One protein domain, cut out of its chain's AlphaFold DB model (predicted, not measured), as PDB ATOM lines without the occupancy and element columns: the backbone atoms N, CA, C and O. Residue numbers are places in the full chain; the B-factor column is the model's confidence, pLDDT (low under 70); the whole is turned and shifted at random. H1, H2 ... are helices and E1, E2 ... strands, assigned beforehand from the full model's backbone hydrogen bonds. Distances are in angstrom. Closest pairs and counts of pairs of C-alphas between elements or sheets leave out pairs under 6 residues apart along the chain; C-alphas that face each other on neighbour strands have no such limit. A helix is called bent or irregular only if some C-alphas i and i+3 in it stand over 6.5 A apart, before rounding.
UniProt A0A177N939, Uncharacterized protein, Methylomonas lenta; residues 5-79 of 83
ATOM      1  N   THR A   5      -2.543  31.715 -15.676       90.19
ATOM      2  CA  THR A   5      -2.672  33.073 -16.223       90.19
ATOM      3  C   THR A   5      -1.871  34.039 -15.367       90.19
ATOM      4  O   THR A   5      -2.012  34.035 -14.146       90.19
ATOM      5  N   LEU A   6      -1.036  34.860 -15.997       88.94
ATOM      6  CA  LEU A   6      -0.291  35.923 -15.324       88.94
ATOM      7  C   LEU A   6      -1.037  37.241 -15.514       88.94
ATOM      8  O   LEU A   6      -1.366  37.593 -16.645       88.94
ATOM      9  N   VAL A   7      -1.317  37.952 -14.427       88.12
ATOM     10  CA  VAL A   7      -2.145  39.164 -14.444       88.12
ATOM     11  C   VAL A   7      -1.466  40.265 -13.636       88.12
ATOM     12  O   VAL A   7      -0.941  39.991 -12.560       88.12
ATOM     13  N   TRP A   8      -1.492  41.504 -14.128       86.19
ATOM     14  CA  TRP A   8      -1.226  42.695 -13.317       86.19
ATOM     15  C   TRP A   8      -2.520  43.263 -12.756       86.19
ATOM     16  O   TRP A   8      -3.503  43.382 -13.485       86.19
ATOM     17  N   VAL A   9      -2.482  43.667 -11.494       71.88
ATOM     18  CA  VAL A   9      -3.589  44.280 -10.763       71.88
ATOM     19  C   VAL A   9      -3.051  45.550 -10.103       71.88
ATOM     20  O   VAL A   9      -1.946  45.538  -9.569       71.88
ATOM     21  N   SER A  10      -3.780  46.660 -10.146       69.75
ATOM     22  CA  SER A  10      -3.486  47.827  -9.302       69.75
ATOM     23  C   SER A  10      -4.529  47.998  -8.204       69.75
ATOM     24  O   SER A  10      -5.637  47.471  -8.314       69.75
ATOM     25  N   ASP A  11      -4.181  48.750  -7.160       65.12
ATOM     26  CA  ASP A  11      -5.056  49.063  -6.018       65.12
ATOM     27  C   ASP A  11      -6.396  49.696  -6.385       65.12
ATOM     28  O   ASP A  11      -7.400  49.509  -5.700       65.12
ATOM     29  N   ASP A  12      -6.416  50.473  -7.459       57.62
ATOM     30  CA  ASP A  12      -7.608  51.084  -8.018       57.62
ATOM     31  C   ASP A  12      -8.538  50.045  -8.672       57.62
ATOM     32  O   ASP A  12      -9.685  50.375  -8.949       57.62
ATOM     33  N   ALA A  13      -8.104  48.785  -8.841       51.66
ATOM     34  CA  ALA A  13      -8.857  47.605  -9.298       51.66
ATOM     35  C   ALA A  13      -9.639  47.762 -10.622       51.66
ATOM     36  O   ALA A  13     -10.253  46.809 -11.101       51.66
ATOM     37  N   GLU A  14      -9.590  48.936 -11.252       57.31
ATOM     38  CA  GLU A  14     -10.262  49.250 -12.511       57.31
ATOM     39  C   GLU A  14      -9.527  48.665 -13.724       57.31
ATOM     40  O   GLU A  14     -10.112  48.567 -14.804       57.31
ATOM     41  N   PHE A  15      -8.279  48.205 -13.559       65.88
ATOM     42  CA  PHE A  15      -7.557  47.474 -14.595       65.88
ATOM     43  C   PHE A  15      -6.917  46.182 -14.065       65.88
ATOM     44  O   PHE A  15      -6.041  46.189 -13.205       65.88
ATOM     45  N   ALA A  16      -7.334  45.052 -14.635       77.19
ATOM     46  CA  ALA A  16      -6.587  43.802 -14.596       77.19
ATOM     47  C   ALA A  16      -6.025  43.566 -16.003       77.19
ATOM     48  O   ALA A  16      -6.792  43.405 -16.955       77.19
ATOM     49  N   ILE A  17      -4.700  43.597 -16.160       84.19
ATOM     50  CA  ILE A  17      -4.058  43.357 -17.460       84.19
ATOM     51  C   ILE A  17      -3.588  41.911 -17.497       84.19
ATOM     52  O   ILE A  17      -2.680  41.522 -16.763       84.19
ATOM     53  N   GLU A  18      -4.201  41.118 -18.368       88.44
ATOM     54  CA  GLU A  18      -3.738  39.769 -18.656       88.44
ATOM     55  C   GLU A  18      -2.439  39.824 -19.468       88.44
ATOM     56  O   GLU A  18      -2.389  40.382 -20.563       88.44
ATOM     57  N   MET A  19      -1.377  39.246 -18.909       87.62
ATOM     58  CA  MET A  19      -0.034  39.237 -19.491       87.62
ATOM     59  C   MET A  19       0.215  37.997 -20.355       87.62
ATOM     60  O   MET A  19       1.068  38.022 -21.239       87.62
ATOM     61  N   GLY A  20      -0.505  36.900 -20.103       90.69
ATOM     62  CA  GLY A  20      -0.426  35.689 -20.917       90.69
ATOM     63  C   GLY A  20      -0.993  34.442 -20.245       90.69
ATOM     64  O   GLY A  20      -1.231  34.415 -19.033       90.69
ATOM     65  N   HIS A  21      -1.156  33.393 -21.056       93.88
ATOM     66  CA  HIS A  21      -1.561  32.057 -20.627       93.88
ATOM     67  C   HIS A  21      -0.439  31.043 -20.838       93.88
ATOM     68  O   HIS A  21       0.187  30.996 -21.897       93.88
ATOM     69  N   TYR A  22      -0.259  30.170 -19.855       93.25
ATOM     70  CA  TYR A  22       0.822  29.195 -19.794       93.25
ATOM     71  C   TYR A  22       0.268  27.805 -19.480       93.25
ATOM     72  O   TYR A  22      -0.726  27.652 -18.763       93.25
ATOM     73  N   ASN A  23       0.904  26.759 -20.005       91.38
ATOM     74  CA  ASN A  23       0.434  25.382 -19.829       91.38
ATOM     75  C   ASN A  23       0.915  24.755 -18.514       91.38
ATOM     76  O   ASN A  23       0.420  23.702 -18.105       91.38
ATOM     77  N   SER A  24       1.870  25.396 -17.840       91.19
ATOM     78  CA  SER A  24       2.422  24.950 -16.565       91.19
ATOM     79  C   SER A  24       2.807  26.127 -15.667       91.19
ATOM     80  O   SER A  24       2.980  27.251 -16.136       91.19
ATOM     81  N   LEU A  25       2.977  25.853 -14.368       87.81
ATOM     82  CA  LEU A  25       3.485  26.843 -13.415       87.81
ATOM     83  C   LEU A  25       4.905  27.294 -13.780       87.81
ATOM     84  O   LEU A  25       5.186  28.483 -13.738       87.81
ATOM     85  N   ASN A  26       5.770  26.364 -14.198       91.44
ATOM     86  CA  ASN A  26       7.150  26.677 -14.577       91.44
ATOM     87  C   ASN A  26       7.215  27.658 -15.756       91.44
ATOM     88  O   ASN A  26       8.061  28.543 -15.765       91.44
ATOM     89  N   GLU A  27       6.327  27.512 -16.743       92.06
ATOM     90  CA  GLU A  27       6.231  28.454 -17.865       92.06
ATOM     91  C   GLU A  27       5.769  29.842 -17.399       92.06
ATOM     92  O   GLU A  27       6.370  30.841 -17.782       92.06
ATOM     93  N   ALA A  28       4.754  29.908 -16.528       89.69
ATOM     94  CA  ALA A  28       4.295  31.175 -15.958       89.69
ATOM     95  C   ALA A  28       5.395  31.868 -15.131       89.69
ATOM     96  O   ALA A  28       5.583  33.076 -15.244       89.69
ATOM     97  N   GLN A  29       6.162  31.100 -14.352       87.88
ATOM     98  CA  GLN A  29       7.301  31.596 -13.572       87.88
ATOM     99  C   GLN A  29       8.465  32.048 -14.459       87.88
ATOM    100  O   GLN A  29       9.125  33.031 -14.143       87.88
ATOM    101  N   ALA A  30       8.707  31.386 -15.594       90.75
ATOM    102  CA  ALA A  30       9.728  31.815 -16.548       90.75
ATOM    103  C   ALA A  30       9.407  33.179 -17.186       90.75
ATOM    104  O   ALA A  30      10.330  33.920 -17.512       90.75
ATOM    105  N   ALA A  31       8.124  33.523 -17.331       88.75
ATOM    106  CA  ALA A  31       7.667  34.819 -17.842       88.75
ATOM    107  C   ALA A  31       7.508  35.899 -16.751       88.75
ATOM    108  O   ALA A  31       7.334  37.084 -17.042       88.75
ATOM    109  N   GLN A  32       7.567  35.504 -15.481       87.12
ATOM    110  CA  GLN A  32       7.368  36.391 -14.341       87.12
ATOM    111  C   GLN A  32       8.416  37.516 -14.224       87.12
ATOM    112  O   GLN A  32       8.011  38.626 -13.887       87.12
ATOM    113  N   PRO A  33       9.720  37.319 -14.521       89.69
ATOM    114  CA  PRO A  33      10.705  38.403 -14.477       89.69
ATOM    115  C   PRO A  33      10.389  39.559 -15.433       89.69
ATOM    116  O   PRO A  33      10.536  40.724 -15.057       89.69
ATOM    117  N   ASP A  34       9.909  39.255 -16.639       88.38
ATOM    118  CA  ASP A  34       9.535  40.271 -17.630       88.38
ATOM    119  C   ASP A  34       8.318  41.064 -17.147       88.38
ATOM    120  O   ASP A  34       8.283  42.296 -17.205       88.38
ATOM    121  N   ALA A  35       7.336  40.369 -16.576       86.88
ATOM    122  CA  ALA A  35       6.156  41.008 -16.021       86.88
ATOM    123  C   ALA A  35       6.454  41.789 -14.722       86.88
ATOM    124  O   ALA A  35       5.857  42.835 -14.484       86.88
ATOM    125  N   LEU A  36       7.411  41.359 -13.900       86.06
ATOM    126  CA  LEU A  36       7.905  42.149 -12.767       86.06
ATOM    127  C   LEU A  36       8.643  43.405 -13.243       86.06
ATOM    128  O   LEU A  36       8.469  44.471 -12.658       86.06
ATOM    129  N   SER A  37       9.419  43.304 -14.324       88.25
ATOM    130  CA  SER A  37      10.118  44.449 -14.921       88.25
ATOM    131  C   SER A  37       9.126  45.489 -15.447       88.25
ATOM    132  O   SER A  37       9.247  46.670 -15.126       88.25
ATOM    133  N   GLY A  38       8.074  45.060 -16.149       85.75
ATOM    134  CA  GLY A  38       7.011  45.967 -16.593       85.75
ATOM    135  C   GLY A  38       6.215  46.596 -15.438       85.75
ATOM    136  O   GLY A  38       5.851  47.771 -15.516       85.75
ATOM    137  N   LEU A  39       6.006  45.865 -14.335       83.69
ATOM    138  CA  LEU A  39       5.416  46.411 -13.106       83.69
ATOM    139  C   LEU A  39       6.336  47.466 -12.471       83.69
ATOM    140  O   LEU A  39       5.872  48.525 -12.057       83.69
ATOM    141  N   ALA A  40       7.648  47.212 -12.442       84.62
ATOM    142  CA  ALA A  40       8.654  48.142 -11.937       84.62
ATOM    143  C   ALA A  40       8.711  49.440 -12.752       84.62
ATOM    144  O   ALA A  40       8.904  50.515 -12.186       84.62
ATOM    145  N   GLU A  41       8.546  49.347 -14.071       86.88
ATOM    146  CA  GLU A  41       8.485  50.506 -14.958       86.88
ATOM    147  C   GLU A  41       7.194  51.298 -14.756       86.88
ATOM    148  O   GLU A  41       7.235  52.516 -14.617       86.88
ATOM    149  N   ARG A  42       6.037  50.632 -14.706       79.62
ATOM    150  CA  ARG A  42       4.740  51.314 -14.578       79.62
ATOM    151  C   ARG A  42       4.510  51.841 -13.165       79.62
ATOM    152  O   ARG A  42       4.323  53.040 -12.981       79.62
ATOM    153  N   GLY A  43       4.589  50.966 -12.169       78.38
ATOM    154  CA  GLY A  43       4.392  51.314 -10.764       78.38
ATOM    155  C   GLY A  43       5.552  52.100 -10.163       78.38
ATOM    156  O   GLY A  43       5.374  53.018  -9.363       78.38
ATOM    157  N   GLY A  44       6.779  51.840 -10.613       79.50
ATOM    158  CA  GLY A  44       7.930  52.614 -10.165       79.50
ATOM    159  C   GLY A  44       8.015  54.030 -10.748       79.50
ATOM    160  O   GLY A  44       8.840  54.804 -10.265       79.50
ATOM    161  N   ASN A  45       7.222  54.373 -11.764       83.94
ATOM    162  CA  ASN A  45       7.136  55.740 -12.293       83.94
ATOM    163  C   ASN A  45       5.938  56.525 -11.740       83.94
ATOM    164  O   ASN A  45       5.837  57.724 -11.990       83.94
ATOM    165  N   ALA A  46       5.041  55.878 -10.995       81.81
ATOM    166  CA  ALA A  46       3.972  56.572 -10.294       81.81
ATOM    167  C   ALA A  46       4.510  57.341  -9.074       81.81
ATOM    168  O   ALA A  46       5.534  56.984  -8.488       81.81
ATOM    169  N   GLU A  47       3.809  58.404  -8.685       81.31
ATOM    170  CA  GLU A  47       4.148  59.207  -7.504       81.31
ATOM    171  C   GLU A  47       3.894  58.429  -6.202       81.31
ATOM    172  O   GLU A  47       4.696  58.477  -5.262       81.31
ATOM    173  N   SER A  48       2.808  57.655  -6.173       86.94
ATOM    174  CA  SER A  48       2.467  56.728  -5.100       86.94
ATOM    175  C   SER A  48       1.496  55.641  -5.574       86.94
ATOM    176  O   SER A  48       0.822  55.812  -6.591       86.94
ATOM    177  N   GLY A  49       1.439  54.525  -4.846       86.69
ATOM    178  CA  GLY A  49       0.474  53.442  -5.064       86.69
ATOM    179  C   GLY A  49       1.039  52.065  -4.734       86.69
ATOM    180  O   GLY A  49       2.230  51.923  -4.432       86.69
ATOM    181  N   PHE A  50       0.183  51.052  -4.809       88.12
ATOM    182  CA  PHE A  50       0.577  49.657  -4.829       88.12
ATOM    183  C   PHE A  50       0.081  48.966  -6.103       88.12
ATOM    184  O   PHE A  50      -0.998  49.226  -6.644       88.12
ATOM    185  N   TRP A  51       0.952  48.110  -6.628       87.56
ATOM    186  CA  TRP A  51       0.685  47.290  -7.800       87.56
ATOM    187  C   TRP A  51       1.058  45.856  -7.502       87.56
ATOM    188  O   TRP A  51       2.051  45.585  -6.832       87.56
ATOM    189  N   GLU A  52       0.297  44.941  -8.069       90.00
ATOM    190  CA  GLU A  52       0.412  43.518  -7.844       90.00
ATOM    191  C   GLU A  52       0.572  42.777  -9.174       90.00
ATOM    192  O   GLU A  52      -0.005  43.133 -10.203       90.00
ATOM    193  N   ILE A  53       1.360  41.708  -9.147       89.69
ATOM    194  CA  ILE A  53       1.349  40.672 -10.167       89.69
ATOM    195  C   ILE A  53       0.904  39.351  -9.550       89.69
ATOM    196  O   ILE A  53       1.495  38.876  -8.580       89.69
ATOM    197  N   THR A  54      -0.110  38.739 -10.151       91.06
ATOM    198  CA  THR A  54      -0.779  37.548  -9.631       91.06
ATOM    199  C   THR A  54      -0.734  36.424 -10.667       91.06
ATOM    200  O   THR A  54      -1.081  36.619 -11.834       91.06
ATOM    201  N   VAL A  55      -0.344  35.221 -10.243       90.56
ATOM    202  CA  VAL A  55      -0.436  33.994 -11.050       90.56
ATOM    203  C   VAL A  55      -1.692  33.232 -10.647       90.56
ATOM    204  O   VAL A  55      -1.806  32.764  -9.514       90.56
ATOM    205  N   TRP A  56      -2.613  33.047 -11.587       90.56
ATOM    206  CA  TRP A  56      -3.849  32.287 -11.411       90.56
ATOM    207  C   TRP A  56      -3.744  30.896 -12.029       90.56
ATOM    208  O   TRP A  56      -3.118  30.710 -13.070       90.56
ATOM    209  N   ARG A  57      -4.413  29.912 -11.429       90.25
ATOM    210  CA  ARG A  57      -4.668  28.586 -12.003       90.25
ATOM    211  C   ARG A  57      -6.159  28.289 -11.904       90.25
ATOM    212  O   ARG A  57      -6.627  27.753 -10.900       90.25
ATOM    213  N   GLY A  58      -6.894  28.589 -12.972       86.38
ATOM    214  CA  GLY A  58      -8.355  28.598 -12.918       86.38
ATOM    215  C   GLY A  58      -8.839  29.708 -11.984       86.38
ATOM    216  O   GLY A  58      -8.514  30.867 -12.201       86.38
ATOM    217  N   ASP A  59      -9.574  29.342 -10.941       86.12
ATOM    218  CA  ASP A  59     -10.146  30.240  -9.930       86.12
ATOM    219  C   ASP A  59      -9.236  30.477  -8.715       86.12
ATOM    220  O   ASP A  59      -9.596  31.223  -7.808       86.12
ATOM    221  N   LYS A  60      -8.060  29.840  -8.674       87.44
ATOM    222  CA  LYS A  60      -7.139  29.925  -7.536       87.44
ATOM    223  C   LYS A  60      -5.932  30.784  -7.853       87.44
ATOM    224  O   LYS A  60      -5.275  30.559  -8.870       87.44
ATOM    225  N   ILE A  61      -5.582  31.679  -6.938       89.38
ATOM    226  CA  ILE A  61      -4.277  32.334  -6.940       89.38
ATOM    227  C   ILE A  61      -3.241  31.306  -6.482       89.38
ATOM    228  O   ILE A  61      -3.469  30.544  -5.544       89.38
ATOM    229  N   VAL A  62      -2.113  31.252  -7.178       90.31
ATOM    230  CA  VAL A  62      -0.992  30.362  -6.858       90.31
ATOM    231  C   VAL A  62       0.169  31.156  -6.276       90.31
ATOM    232  O   VAL A  62       0.852  30.677  -5.377       90.31
ATOM    233  N   GLU A  63       0.382  32.367  -6.778       90.00
ATOM    234  CA  GLU A  63       1.517  33.210  -6.423       90.00
ATOM    235  C   GLU A  63       1.142  34.679  -6.596       90.00
ATOM    236  O   GLU A  63       0.366  35.008  -7.497       90.00
ATOM    237  N   SER A  64       1.687  35.554  -5.751       91.75
ATOM    238  CA  SER A  64       1.453  36.989  -5.860       91.75
ATOM    239  C   SER A  64       2.612  37.823  -5.296       91.75
ATOM    240  O   SER A  64       3.217  37.471  -4.276       91.75
ATOM    241  N   TYR A  65       2.928  38.926  -5.977       90.88
ATOM    242  CA  TYR A  65       3.976  39.877  -5.599       90.88
ATOM    243  C   TYR A  65       3.476  41.303  -5.733       90.88
ATOM    244  O   TYR A  65       2.863  41.648  -6.738       90.88
ATOM    245  N   GLY A  66       3.813  42.130  -4.749       91.38
ATOM    246  CA  GLY A  66       3.469  43.542  -4.699       91.38
ATOM    247  C   GLY A  66       4.685  44.453  -4.849       91.38
ATOM    248  O   GLY A  66       5.783  44.140  -4.373       91.38
ATOM    249  N   LEU A  67       4.459  45.608  -5.464       91.94
ATOM    250  CA  LEU A  67       5.336  46.770  -5.473       91.94
ATOM    251  C   LEU A  67       4.593  47.926  -4.800       91.94
ATOM    252  O   LEU A  67       3.621  48.430  -5.344       91.94
ATOM    253  N   GLU A  68       5.079  48.367  -3.645       91.88
ATOM    254  CA  GLU A  68       4.647  49.603  -2.991       91.88
ATOM    255  C   GLU A  68       5.585  50.741  -3.416       91.88
ATOM    256  O   GLU A  68       6.809  50.594  -3.357       91.88
ATOM    257  N   ASN A  69       5.034  51.876  -3.842       91.50
ATOM    258  CA  ASN A  69       5.787  53.099  -4.100       91.50
ATOM    259  C   ASN A  69       5.178  54.248  -3.297       91.50
ATOM    260  O   ASN A  69       3.988  54.532  -3.406       91.50
ATOM    261  N   ILE A  70       5.995  54.917  -2.486       89.44
ATOM    262  CA  ILE A  70       5.577  56.077  -1.693       89.44
ATOM    263  C   ILE A  70       6.592  57.196  -1.920       89.44
ATOM    264  O   ILE A  70       7.716  57.124  -1.421       89.44
ATOM    265  N   GLY A  71       6.215  58.225  -2.687       87.25
ATOM    266  CA  GLY A  71       7.072  59.387  -2.947       87.25
ATOM    267  C   GLY A  71       8.378  59.029  -3.666       87.25
ATOM    268  O   GLY A  71       9.418  59.624  -3.386       87.25
ATOM    269  N   GLY A  72       8.349  58.014  -4.536       86.12
ATOM    270  CA  GLY A  72       9.516  57.485  -5.249       86.12
ATOM    271  C   GLY A  72      10.295  56.396  -4.499       86.12
ATOM    272  O   GLY A  72      11.233  55.828  -5.062       86.12
ATOM    273  N   ASN A  73       9.927  56.074  -3.253       90.25
ATOM    274  CA  ASN A  73      10.528  54.972  -2.509       90.25
ATOM    275  C   ASN A  73       9.833  53.646  -2.840       90.25
ATOM    276  O   ASN A  73       8.693  53.425  -2.433       90.25
ATOM    277  N   LYS A  74      10.540  52.769  -3.555       90.31
ATOM    278  CA  LYS A  74      10.023  51.497  -4.074       90.31
ATOM    279  C   LYS A  74      10.340  50.347  -3.123       90.31
ATOM    280  O   LYS A  74      11.500  50.139  -2.770       90.31
ATOM    281  N   LYS A  75       9.331  49.550  -2.780       92.88
ATOM    282  CA  LYS A  75       9.456  48.379  -1.911       92.88
ATOM    283  C   LYS A  75       8.729  47.177  -2.506       92.88
ATOM    284  O   LYS A  75       7.521  47.204  -2.709       92.88
ATOM    285  N   TRP A  76       9.478  46.101  -2.727       92.25
ATOM    286  CA  TRP A  76       8.944  44.813  -3.168       92.25
ATOM    287  C   TRP A  76       8.522  43.945  -1.985       92.25
ATOM    288  O   TRP A  76       9.182  43.948  -0.942       92.25
ATOM    289  N   MET A  77       7.455  43.166  -2.159       93.81
ATOM    290  CA  MET A  77       7.006  42.186  -1.170       93.81
ATOM    291  C   MET A  77       6.323  40.976  -1.808       93.81
ATOM    292  O   MET A  77       5.643  41.093  -2.822       93.81
ATOM    293  N   SER A  78       6.482  39.810  -1.183       91.44
ATOM    294  CA  SER A  78       5.663  38.633  -1.486       91.44
ATOM    295  C   SER A  78       4.331  38.750  -0.754       91.44
ATOM    296  O   SER A  78       4.318  39.003   0.453       91.44
ATOM    297  N   ILE A  79       3.223  38.550  -1.466       90.44
ATOM    298  CA  ILE A  79       1.881  38.604  -0.886       90.44
ATOM    299  C   ILE A  79       1.468  37.175  -0.522       90.44
ATOM    300  O   ILE A  79       1.430  36.308  -1.400       90.44
TER     301      ILE A  79
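Overview. This is residues 5 to 79 of the 83 residues of an uncharacterized protein of Methylomonas lenta (UniProt A0A177N939). A single twisted sheet of five antiparallel strands curls round one long helix, H1, which covers one face of it while the other face is bare. E3 and E4, the two long strands, run the length of the domain together with H1; the hairpin of E1 and E2 lies on one side of them, and the short strand E5 makes the other edge. The printed part has 75 residues with one named helix and five named strands, in the order E1, E2, H1, E3, E4, E5 along the chain, and the sheet's order is E2, E1, E3, E4, E5. The class is mixed, helices and strands. The whole is compact, with a radius of gyration of the C-alphas of 12.1 A, and elongated, with spans of 38 by 23 by 18 A.

Along the chain. In the sheet, E3 is residues 48 to 57, 29.8 A from first to last C-alpha, and E4 is residues 60 to 70, 29.7 A. E4 bends by 62 degrees at residue 63. E1 is residues 5 to 10, 16.3 A, and begins at C-alpha 5, (-2.672, 33.073, -16.223). E2 is residues 16 to 22, 17.2 A. E5 is residues 73 to 78, 17.1 A, and ends at C-alpha 78, (5.663, 38.633, -1.486). H1 is residues 25 to 43, 24.6 A, from C-alpha 25 at (3.485, 26.843, -13.415). It has a kink of 40 degrees near residue 34 and is only just irregular: C-alphas 30 and 33 are 7.0 A apart.

Arrangement. E3 and E4 form an antiparallel hairpin at 168 degrees, with N 53 and O 65 within hydrogen-bond range at 2.8 A. E4 and E5 form another at 164 degrees, with N 68 and O 75 at 2.9 A; E3, E4 and E5 are a meander, each strand the antiparallel neighbour of the one before. On the other side of E3 is E1, antiparallel at 160 degrees, with N 7 and O 54 at 2.9 A. E1 and E2 are a hairpin at 163 degrees, with N 8 and O 17 at 2.9 A. The edge strands E2 and E5 are apart. H1 is on the sheet, in two layers, a helix on one face of a sheet. The closest C-alphas of H1 and E3 are those of Gly 43 and Trp 51, 6.2 A apart; those of H1 and E2 are Ala 28 and Tyr 22, 5.5 A. E2, H1 and E3 form a split strand-helix-strand unit, two strands running the same way with E1 between them, and its crossover is right-handed. In H1, 13 of 15 O i to N i+4 pairs are within hydrogen-bond range.

Size, cuts and confidence. The C-alphas farthest apart are those of Asn 23 and Gly 71, at 38.5 A. The printed part has no cut, and its five links between named elements are tight. The mean pLDDT of the printed part is 85.9; residues 10 to 15 are under 70.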